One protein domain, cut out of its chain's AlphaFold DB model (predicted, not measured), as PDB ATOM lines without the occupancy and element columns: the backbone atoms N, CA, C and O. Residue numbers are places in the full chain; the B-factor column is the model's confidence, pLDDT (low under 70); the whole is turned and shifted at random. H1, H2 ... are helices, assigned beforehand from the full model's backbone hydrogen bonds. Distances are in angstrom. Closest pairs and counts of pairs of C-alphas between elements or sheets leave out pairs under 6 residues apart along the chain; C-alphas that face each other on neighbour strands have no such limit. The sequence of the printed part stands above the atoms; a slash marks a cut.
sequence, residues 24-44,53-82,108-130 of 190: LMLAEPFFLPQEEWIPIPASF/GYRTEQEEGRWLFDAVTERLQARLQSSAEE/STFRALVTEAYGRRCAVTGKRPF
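AT A GLANCE: This is residues 24 to 44, 53 to 82 and 108 to 130 of the 190 residues of an uncharacterized protein of Deinococcus humi (UniProt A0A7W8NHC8). An unnamed stretch, residues 24 to 44, turns near residue 35 and then runs beside one long helix, H1, while a short helix, H2, sits well away from H1 and leads into a looped tail, residues 118 to 130. The printed part has 74 residues with two named helices, H1 then H2, and no named strand; its class is all helix, with under half of the residues, 30, in named elements. It is extended, with a radius of gyration of the C-alphas of 19.6 A, and spans 54 by 35 by 20 A, only just elongated.

HOW THE PARTS SIT: H1, residues 59 to 78, and H2, residues 108 to 117, are apart, with no C-alpha of the one within 8 A of the other. In both, every O i to N i+4 pair is within hydrogen-bond range. Residues 76 to 82, of which 76 to 78 belong to H1, stand free.

IN THESE COORDINATES: C-alpha 24 is at (-33.174, 26.460, 22.538). H1 measures 28.9 A from C-alpha 59 at (-13.454, 42.789, 30.908) to C-alpha 78. H2 measures 14.4 A and ends with C-alpha 117 at (-39.747, 13.533, 27.701).

THE WHOLE: The C-alphas farthest apart, of Ala 42 and Thr 125, are 55.8 A apart. Residues 45 to 52 and 83 to 107 are not printed; the C-alpha gaps are 10.3 A and 21.4 A. The link from H1 to H2 runs across the second cut. Mean pLDDT of the printed part is 76.5; residues 26 to 27, 76 to 82, 108 to 109 and 127 to 130 are under 70.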
ATOM      1  N   LEU A  24     -33.399  25.675  21.329       72.50
ATOM      2  CA  LEU A  24     -33.174  26.460  22.538       72.50
ATOM      3  C   LEU A  24     -34.441  27.265  22.802       72.50
ATOM      4  O   LEU A  24     -34.773  28.186  22.056       72.50
ATOM      5  N   MET A  25     -35.170  26.886  23.845       70.56
ATOM      6  CA  MET A  25     -36.365  27.604  24.266       70.56
ATOM      7  C   MET A  25     -35.958  28.697  25.252       70.56
ATOM      8  O   MET A  25     -35.568  28.399  26.378       70.56
ATOM      9  N   LEU A  26     -36.058  29.958  24.832       68.50
ATOM     10  CA  LEU A  26     -35.843  31.099  25.720       68.50
ATOM     11  C   LEU A  26     -37.099  31.306  26.573       68.50
ATOM     12  O   LEU A  26     -38.187  31.545  26.044       68.50
ATOM     13  N   ALA A  27     -36.951  31.176  27.888       63.38
ATOM     14  CA  ALA A  27     -37.987  31.577  28.826       63.38
ATOM     15  C   ALA A  27     -37.866  33.088  29.056       63.38
ATOM     16  O   ALA A  27     -36.784  33.563  29.374       63.38
ATOM     17  N   GLU A  28     -38.972  33.812  28.874       70.94
ATOM     18  CA  GLU A  28     -39.101  35.234  29.237       70.94
ATOM     19  C   GLU A  28     -38.048  36.160  28.590       70.94
ATOM     20  O   GLU A  28     -37.291  36.841  29.281       70.94
ATOM     21  N   PRO A  29     -37.990  36.229  27.244       77.62
ATOM     22  CA  PRO A  29     -37.187  37.248  26.586       77.62
ATOM     23  C   PRO A  29     -37.755  38.637  26.896       77.62
ATOM     24  O   PRO A  29     -38.968  38.851  26.830       77.62
ATOM     25  N   PHE A  30     -36.875  39.591  27.176       80.25
ATOM     26  CA  PHE A  30     -37.231  40.995  27.351       80.25
ATOM     27  C   PHE A  30     -36.570  41.849  26.268       80.25
ATOM     28  O   PHE A  30     -35.548  41.478  25.690       80.25
ATOM     29  N   PHE A  31     -37.172  43.005  25.999       84.25
ATOM     30  CA  PHE A  31     -36.650  43.996  25.065       84.25
ATOM     31  C   PHE A  31     -36.442  45.320  25.797       84.25
ATOM     32  O   PHE A  31     -37.325  45.764  26.538       84.25
ATOM     33  N   LEU A  32     -35.273  45.925  25.594       82.75
ATOM     34  CA  LEU A  32     -34.944  47.262  26.085       82.75
ATOM     35  C   LEU A  32     -35.481  48.315  25.099       82.75
ATOM     36  O   LEU A  32     -35.402  48.072  23.885       82.75
ATOM     37  N   PRO A  33     -36.050  49.445  25.572       84.31
ATOM     38  CA  PRO A  33     -36.391  50.557  24.703       84.31
ATOM     39  C   PRO A  33     -35.103  51.141  24.126       84.31
ATOM     40  O   PRO A  33     -34.003  50.859  24.612       84.31
ATOM     41  N   GLN A  34     -35.236  51.923  23.063       86.50
ATOM     42  CA  GLN A  34     -34.096  52.393  22.283       86.50
ATOM     43  C   GLN A  34     -33.120  53.235  23.114       86.50
ATOM     44  O   GLN A  34     -31.908  53.156  22.926       86.50
ATOM     45  N   GLU A  35     -33.644  53.974  24.085       88.44
ATOM     46  CA  GLU A  35     -32.900  54.833  25.006       88.44
ATOM     47  C   GLU A  35     -32.024  54.022  25.971       88.44
ATOM     48  O   GLU A  35     -31.048  54.529  26.522       88.44
ATOM     49  N   GLU A  36     -32.354  52.745  26.166       87.88
ATOM     50  CA  GLU A  36     -31.645  51.839  27.060       87.88
ATOM     51  C   GLU A  36     -30.798  50.797  26.324       87.88
ATOM     52  O   GLU A  36     -30.347  49.821  26.929       87.88
ATOM     53  N   TRP A  37     -30.572  50.967  25.023       90.25
ATOM     54  CA  TRP A  37     -29.734  50.040  24.276       90.25
ATOM     55  C   TRP A  37     -28.284  50.064  24.758       90.25
ATOM     56  O   TRP A  37     -27.695  51.109  25.029       90.25
ATOM     57  N   ILE A  38     -27.706  48.870  24.845       89.81
ATOM     58  CA  ILE A  38     -26.311  48.677  25.226       89.81
ATOM     59  C   ILE A  38     -25.459  48.859  23.964       89.81
ATOM     60  O   ILE A  38     -25.767  48.233  22.943       89.81
ATOM     61  N   PRO A  39     -24.406  49.696  23.998       88.88
ATOM     62  CA  PRO A  39     -23.568  49.917  22.830       88.88
ATOM     63  C   PRO A  39     -22.845  48.631  22.421       88.88
ATOM     64  O   PRO A  39     -22.529  47.768  23.239       88.88
ATOM     65  N   ILE A  40     -22.587  48.494  21.125       85.31
ATOM     66  CA  ILE A  40     -21.955  47.299  20.571       85.31
ATOM     67  C   ILE A  40     -20.458  47.312  20.932       85.31
ATOM     68  O   ILE A  40     -19.778  48.286  20.600       85.31
ATOM     69  N   PRO A  41     -19.911  46.259  21.572       85.38
ATOM     70  CA  PRO A  41     -18.480  46.189  21.850       85.38
ATOM     71  C   PRO A  41     -17.682  46.001  20.552       85.38
ATOM     72  O   PRO A  41     -18.148  45.363  19.608       85.38
ATOM     73  N   ALA A  42     -16.448  46.512  20.504       82.06
ATOM     74  CA  ALA A  42     -15.607  46.478  19.300       82.06
ATOM     75  C   ALA A  42     -15.285  45.051  18.809       82.06
ATOM     76  O   ALA A  42     -15.055  44.825  17.619       82.06
ATOM     77  N   SER A  43     -15.300  44.068  19.712       81.75
ATOM     78  CA  SER A  43     -15.121  42.648  19.400       81.75
ATOM     79  C   SER A  43     -16.313  42.015  18.666       81.75
ATOM     80  O   SER A  43     -16.185  40.915  18.113       81.75
ATOM     81  N   PHE A  44     -17.467  42.691  18.619       81.56
ATOM     82  CA  PHE A  44     -18.687  42.169  18.016       81.56
ATOM     83  C   PHE A  44     -18.634  42.243  16.485       81.56
ATOM     84  O   PHE A  44     -18.873  43.277  15.861       81.56
ATOM     85  N   GLY A  53     -19.590  33.350  22.846       77.00
ATOM     86  CA  GLY A  53     -20.141  33.925  24.064       77.00
ATOM     87  C   GLY A  53     -19.094  34.783  24.751       77.00
ATOM     88  O   GLY A  53     -17.899  34.498  24.668       77.00
ATOM     89  N   TYR A  54     -19.554  35.824  25.433       84.00
ATOM     90  CA  TYR A  54     -18.711  36.647  26.283       84.00
ATOM     91  C   TYR A  54     -18.598  35.991  27.654       84.00
ATOM     92  O   TYR A  54     -19.607  35.631  28.263       84.00
ATOM     93  N   ARG A  55     -17.365  35.792  28.118       84.25
ATOM     94  CA  ARG A  55     -17.102  35.256  29.452       84.25
ATOM     95  C   ARG A  55     -17.096  36.385  30.469       84.25
ATOM     96  O   ARG A  55     -16.500  37.425  30.217       84.25
ATOM     97  N   THR A  56     -17.693  36.153  31.631       86.62
ATOM     98  CA  THR A  56     -17.714  37.112  32.746       86.62
ATOM     99  C   THR A  56     -16.338  37.381  33.348       86.62
ATOM    100  O   THR A  56     -16.165  38.377  34.039       86.62
ATOM    101  N   GLU A  57     -15.361  36.512  33.082       87.38
ATOM    102  CA  GLU A  57     -13.963  36.698  33.483       87.38
ATOM    103  C   GLU A  57     -13.213  37.695  32.582       87.38
ATOM    104  O   GLU A  57     -12.145  38.169  32.952       87.38
ATOM    105  N   GLN A  58     -13.742  37.993  31.390       88.12
ATOM    106  CA  GLN A  58     -13.171  38.978  30.469       88.12
ATOM    107  C   GLN A  58     -13.795  40.347  30.730       88.12
ATOM    108  O   GLN A  58     -15.001  40.435  30.955       88.12
ATOM    109  N   GLU A  59     -13.002  41.415  30.634       88.25
ATOM    110  CA  GLU A  59     -13.454  42.789  30.908       88.25
ATOM    111  C   GLU A  59     -14.693  43.175  30.088       88.25
ATOM    112  O   GLU A  59     -15.682  43.644  30.646       88.25
ATOM    113  N   GLU A  60     -14.694  42.890  28.781       87.75
ATOM    114  CA  GLU A  60     -15.840  43.170  27.905       87.75
ATOM    115  C   GLU A  60     -17.099  42.391  28.311       87.75
ATOM    116  O   GLU A  60     -18.207  42.928  28.299       87.75
ATOM    117  N   GLY A  61     -16.940  41.116  28.678       87.44
ATOM    118  CA  GLY A  61     -18.061  40.276  29.090       87.44
ATOM    119  C   GLY A  61     -18.610  40.666  30.454       87.44
ATOM    120  O   GLY A  61     -19.824  40.627  30.654       87.44
ATOM    121  N   ARG A  62     -17.738  41.100  31.369       88.88
ATOM    122  CA  ARG A  62     -18.122  41.649  32.667       88.88
ATOM    123  C   ARG A  62     -18.902  42.946  32.506       88.88
ATOM    124  O   ARG A  62     -20.002  43.048  33.034       88.88
ATOM    125  N   TRP A  63     -18.376  43.882  31.721       92.00
ATOM    126  CA  TRP A  63     -19.039  45.148  31.422       92.00
ATOM    127  C   TRP A  63     -20.432  44.933  30.812       92.00
ATOM    128  O   TRP A  63     -21.409  45.523  31.273       92.00
ATOM    129  N   LEU A  64     -20.549  44.038  29.825       90.31
ATOM    130  CA  LEU A  64     -21.829  43.738  29.182       90.31
ATOM    131  C   LEU A  64     -22.814  43.089  30.162       90.31
ATOM    132  O   LEU A  64     -23.999  43.421  30.164       90.31
ATOM    133  N   PHE A  65     -22.333  42.180  31.011       89.38
ATOM    134  CA  PHE A  65     -23.148  41.542  32.041       89.38
ATOM    135  C   PHE A  65     -23.648  42.544  33.089       89.38
ATOM    136  O   PHE A  65     -24.831  42.519  33.441       89.38
ATOM    137  N   ASP A  66     -22.779  43.436  33.560       89.62
ATOM    138  CA  ASP A  66     -23.124  44.460  34.545       89.62
ATOM    139  C   ASP A  66     -24.150  45.447  33.965       89.62
ATOM    140  O   ASP A  66     -25.174  45.695  34.601       89.62
ATOM    141  N   ALA A  67     -23.965  45.899  32.718       89.69
ATOM    142  CA  ALA A  67     -24.920  46.765  32.021       89.69
ATOM    143  C   ALA A  67     -26.308  46.116  31.875       89.69
ATOM    144  O   ALA A  67     -27.331  46.753  32.127       89.69
ATOM    145  N   VAL A  68     -26.376  44.831  31.505       89.56
ATOM    146  CA  VAL A  68     -27.653  44.097  31.432       89.56
ATOM    147  C   VAL A  68     -28.294  43.968  32.816       89.56
ATOM    148  O   VAL A  68     -29.505  44.151  32.955       89.56
ATOM    149  N   THR A  69     -27.495  43.651  33.835       87.06
ATOM    150  CA  THR A  69     -27.975  43.438  35.206       87.06
ATOM    151  C   THR A  69     -28.557  44.718  35.796       87.06
ATOM    152  O   THR A  69     -29.641  44.677  36.375       87.06
ATOM    153  N   GLU A  70     -27.895  45.856  35.595       88.25
ATOM    154  CA  GLU A  70     -28.357  47.169  36.047       88.25
ATOM    155  C   GLU A  70     -29.737  47.515  35.463       88.25
ATOM    156  O   GLU A  70     -30.669  47.843  36.202       88.25
ATOM    157  N   ARG A  71     -29.923  47.365  34.144       85.62
ATOM    158  CA  ARG A  71     -31.209  47.670  33.486       85.62
ATOM    159  C   ARG A  71     -32.317  46.700  33.870       85.62
ATOM    160  O   ARG A  71     -33.474  47.095  34.012       85.62
ATOM    161  N   LEU A  72     -31.978  45.431  34.089       84.50
ATOM    162  CA  LEU A  72     -32.926  44.452  34.615       84.50
ATOM    163  C   LEU A  72     -33.381  44.797  36.034       84.50
ATOM    164  O   LEU A  72     -34.572  44.697  36.327       84.50
ATOM    165  N   GLN A  73     -32.465  45.220  36.904       80.94
ATOM    166  CA  GLN A  73     -32.794  45.623  38.272       80.94
ATOM    167  C   GLN A  73     -33.683  46.869  38.300       80.94
ATOM    168  O   GLN A  73     -34.694  46.861  39.002       80.94
ATOM    169  N   ALA A  74     -33.376  47.884  37.486       79.56
ATOM    170  CA  ALA A  74     -34.211  49.079  37.351       79.56
ATOM    171  C   ALA A  74     -35.651  48.730  36.926       79.56
ATOM    172  O   ALA A  74     -36.617  49.272  37.461       79.56
ATOM    173  N   ARG A  75     -35.810  47.750  36.030       72.19
ATOM    174  CA  ARG A  75     -37.125  47.261  35.594       72.19
ATOM    175  C   ARG A  75     -37.861  46.421  36.618       72.19
ATOM    176  O   ARG A  75     -39.071  46.528  36.731       72.19
ATOM    177  N   LEU A  76     -37.163  45.575  37.365       67.56
ATOM    178  CA  LEU A  76     -37.781  44.829  38.465       67.56
ATOM    179  C   LEU A  76     -38.352  45.779  39.527       67.56
ATOM    180  O   LEU A  76     -39.369  45.464  40.140       67.56
ATOM    181  N   GLN A  77     -37.719  46.940  39.712       61.97
ATOM    182  CA  GLN A  77     -38.187  47.990  40.612       61.97
ATOM    183  C   GLN A  77     -39.370  48.782  40.031       61.97
ATOM    184  O   GLN A  77     -40.295  49.088  40.779       61.97
ATOM    185  N   SER A  78     -39.402  49.057  38.719       57.91
ATOM    186  CA  SER A  78     -40.519  49.768  38.070       57.91
ATOM    187  C   SER A  78     -41.735  48.878  37.755       57.91
ATOM    188  O   SER A  78     -42.877  49.310  37.896       57.91
ATOM    189  N   SER A  79     -41.537  47.599  37.421       51.88
ATOM    190  CA  SER A  79     -42.616  46.625  37.177       51.88
ATOM    191  C   SER A  79     -43.349  46.173  38.446       51.88
ATOM    192  O   SER A  79     -44.277  45.369  38.350       51.88
ATOM    193  N   ALA A  80     -43.014  46.703  39.628       48.91
ATOM    194  CA  ALA A  80     -43.908  46.611  40.784       48.91
ATOM    195  C   ALA A  80     -45.295  47.231  40.490       48.91
ATOM    196  O   ALA A  80     -46.280  46.837  41.117       48.91
ATOM    197  N   GLU A  81     -45.393  48.126  39.498       41.62
ATOM    198  CA  GLU A  81     -46.643  48.780  39.088       41.62
ATOM    199  C   GLU A  81     -47.270  48.207  37.800       41.62
ATOM    200  O   GLU A  81     -48.470  48.370  37.558       41.62
ATOM    201  N   GLU A  82     -46.527  47.448  36.992       40.94
ATOM    202  CA  GLU A  82     -47.012  46.939  35.703       40.94
ATOM    203  C   GLU A  82     -47.628  45.544  35.839       40.94
ATOM    204  O   GLU A  82     -47.028  44.494  35.594       40.94
ATOM    205  N   SER A 108     -44.720  27.451  29.735       65.81
ATOM    206  CA  SER A 108     -44.648  27.012  28.333       65.81
ATOM    207  C   SER A 108     -43.460  26.084  28.065       65.81
ATOM    208  O   SER A 108     -43.631  25.039  27.432       65.81
ATOM    209  N   THR A 109     -42.279  26.421  28.588       67.19
ATOM    210  CA  THR A 109     -41.055  25.621  28.452       67.19
ATOM    211  C   THR A 109     -41.171  24.312  29.225       67.19
ATOM    212  O   THR A 109     -40.879  23.255  28.675       67.19
ATOM    213  N   PHE A 110     -41.734  24.336  30.433       71.88
ATOM    214  CA  PHE A 110     -42.060  23.142  31.213       71.88
ATOM    215  C   PHE A 110     -42.988  22.199  30.445       71.88
ATOM    216  O   PHE A 110     -42.728  21.001  30.349       71.88
ATOM    217  N   ARG A 111     -44.058  22.731  29.840       71.62
ATOM    218  CA  ARG A 111     -44.971  21.917  29.030       71.62
ATOM    219  C   ARG A 111     -44.257  21.303  27.825       71.62
ATOM    220  O   ARG A 111     -44.527  20.143  27.516       71.62
ATOM    221  N   ALA A 112     -43.381  22.049  27.153       72.69
ATOM    222  CA  ALA A 112     -42.592  21.535  26.037       72.69
ATOM    223  C   ALA A 112     -41.661  20.397  26.487       72.69
ATOM    224  O   ALA A 112     -41.756  19.306  25.929       72.69
ATOM    225  N   LEU A 113     -40.888  20.603  27.561       73.06
ATOM    226  CA  LEU A 113     -39.969  19.609  28.129       73.06
ATOM    227  C   LEU A 113     -40.689  18.328  28.559       73.06
ATOM    228  O   LEU A 113     -40.285  17.234  28.179       73.06
ATOM    229  N   VAL A 114     -41.796  18.445  29.300       73.69
ATOM    230  CA  VAL A 114     -42.588  17.278  29.721       73.69
ATOM    231  C   VAL A 114     -43.152  16.546  28.504       73.69
ATOM    232  O   VAL A 114     -43.116  15.321  28.442       73.69
ATOM    233  N   THR A 115     -43.653  17.272  27.503       73.06
ATOM    234  CA  THR A 115     -44.202  16.642  26.293       73.06
ATOM    235  C   THR A 115     -43.117  15.910  25.500       73.06
ATOM    236  O   THR A 115     -43.380  14.845  24.940       73.06
ATOM    237  N   GLU A 116     -41.908  16.459  25.448       70.19
ATOM    238  CA  GLU A 116     -40.757  15.853  24.781       70.19
ATOM    239  C   GLU A 116     -40.237  14.620  25.528       70.19
ATOM    240  O   GLU A 116     -40.044  13.584  24.895       70.19
ATOM    241  N   ALA A 117     -40.146  14.669  26.862       74.44
ATOM    242  CA  ALA A 117     -39.747  13.533  27.701       74.44
ATOM    243  C   ALA A 117     -40.641  12.298  27.490       74.44
ATOM    244  O   ALA A 117     -40.159  11.169  27.471       74.44
ATOM    245  N   TYR A 118     -41.941  12.502  27.250       73.06
ATOM    246  CA  TYR A 118     -42.883  11.422  26.930       73.06
ATOM    247  C   TYR A 118     -43.012  11.133  25.423       73.06
ATOM    248  O   TYR A 118     -43.949  10.459  24.986       73.06
ATOM    249  N   GLY A 119     -42.111  11.650  24.585       75.50
ATOM    250  CA  GLY A 119     -42.112  11.425  23.137       75.50
ATOM    251  C   GLY A 119     -43.411  11.865  22.462       75.50
ATOM    252  O   GLY A 119     -43.863  11.226  21.509       75.50
ATOM    253  N   ARG A 120     -44.055  12.913  22.992       75.94
ATOM    254  CA  ARG A 120     -45.366  13.418  22.560       75.94
ATOM    255  C   ARG A 120     -46.454  12.336  22.580       75.94
ATOM    256  O   ARG A 120     -47.350  12.352  21.739       75.94
ATOM    257  N   ARG A 121     -46.375  11.377  23.505       71.38
ATOM    258  CA  ARG A 121     -47.354  10.298  23.707       71.38
ATOM    259  C   ARG A 121     -47.946  10.378  25.110       71.38
ATOM    260  O   ARG A 121     -47.372  10.975  26.016       71.38
ATOM    261  N   CYS A 122     -49.132   9.807  25.290       70.38
ATOM    262  CA  CYS A 122     -49.703   9.646  26.621       70.38
ATOM    263  C   CYS A 122     -48.812   8.700  27.438       70.38
ATOM    264  O   CYS A 122     -48.570   7.578  27.002       70.38
ATOM    265  N   ALA A 123     -48.379   9.128  28.625       70.81
ATOM    266  CA  ALA A 123     -47.537   8.323  29.512       70.81
ATOM    267  C   ALA A 123     -48.189   6.988  29.921       70.81
ATOM    268  O   ALA A 123     -47.497   5.998  30.106       70.81
ATOM    269  N   VAL A 124     -49.523   6.958  30.026       71.44
ATOM    270  CA  VAL A 124     -50.276   5.775  30.475       71.44
ATOM    271  C   VAL A 124     -50.631   4.843  29.315       71.44
ATOM    272  O   VAL A 124     -50.539   3.630  29.443       71.44
ATOM    273  N   THR A 125     -51.068   5.392  28.178       70.69
ATOM    274  CA  THR A 125     -51.581   4.576  27.057       70.69
ATOM    275  C   THR A 125     -50.598   4.423  25.901       70.69
ATOM    276  O   THR A 125     -50.883   3.691  24.959       70.69
ATOM    277  N   GLY A 126     -49.485   5.160  25.894       71.75
ATOM    278  CA  GLY A 126     -48.511   5.171  24.799       71.75
ATOM    279  C   GLY A 126     -49.047   5.705  23.462       71.75
ATOM    280  O   GLY A 126     -48.298   5.798  22.491       71.75
ATOM    281  N   LYS A 127     -50.327   6.086  23.373       68.44
ATOM    282  CA  LYS A 127     -50.940   6.610  22.147       68.44
ATOM    283  C   LYS A 127     -50.595   8.086  21.950       68.44
ATOM    284  O   LYS A 127     -50.426   8.836  22.914       68.44
ATOM    285  N   ARG A 128     -50.503   8.519  20.687       65.00
ATOM    286  CA  ARG A 128     -50.329   9.941  20.351       65.00
ATOM    287  C   ARG A 128     -51.604  10.706  20.743       65.00
ATOM    288  O   ARG A 128     -52.692  10.270  20.367       65.00
ATOM    289  N   PRO A 129     -51.500  11.814  21.493       59.16
ATOM    290  CA  PRO A 129     -52.651  12.621  21.848       59.16
ATOM    291  C   PRO A 129     -53.194  13.319  20.596       59.16
ATOM    292  O   PRO A 129     -52.441  13.869  19.792       59.16
ATOM    293  N   PHE A 130     -54.513  13.278  20.436       49.22
ATOM    294  CA  PHE A 130     -55.237  13.991  19.388       49.22
ATOM    295  C   PHE A 130     -55.194  15.512  19.644       49.22
ATOM    296  O   PHE A 130     -55.049  15.935  20.790       49.22
TER     297      PHE A 130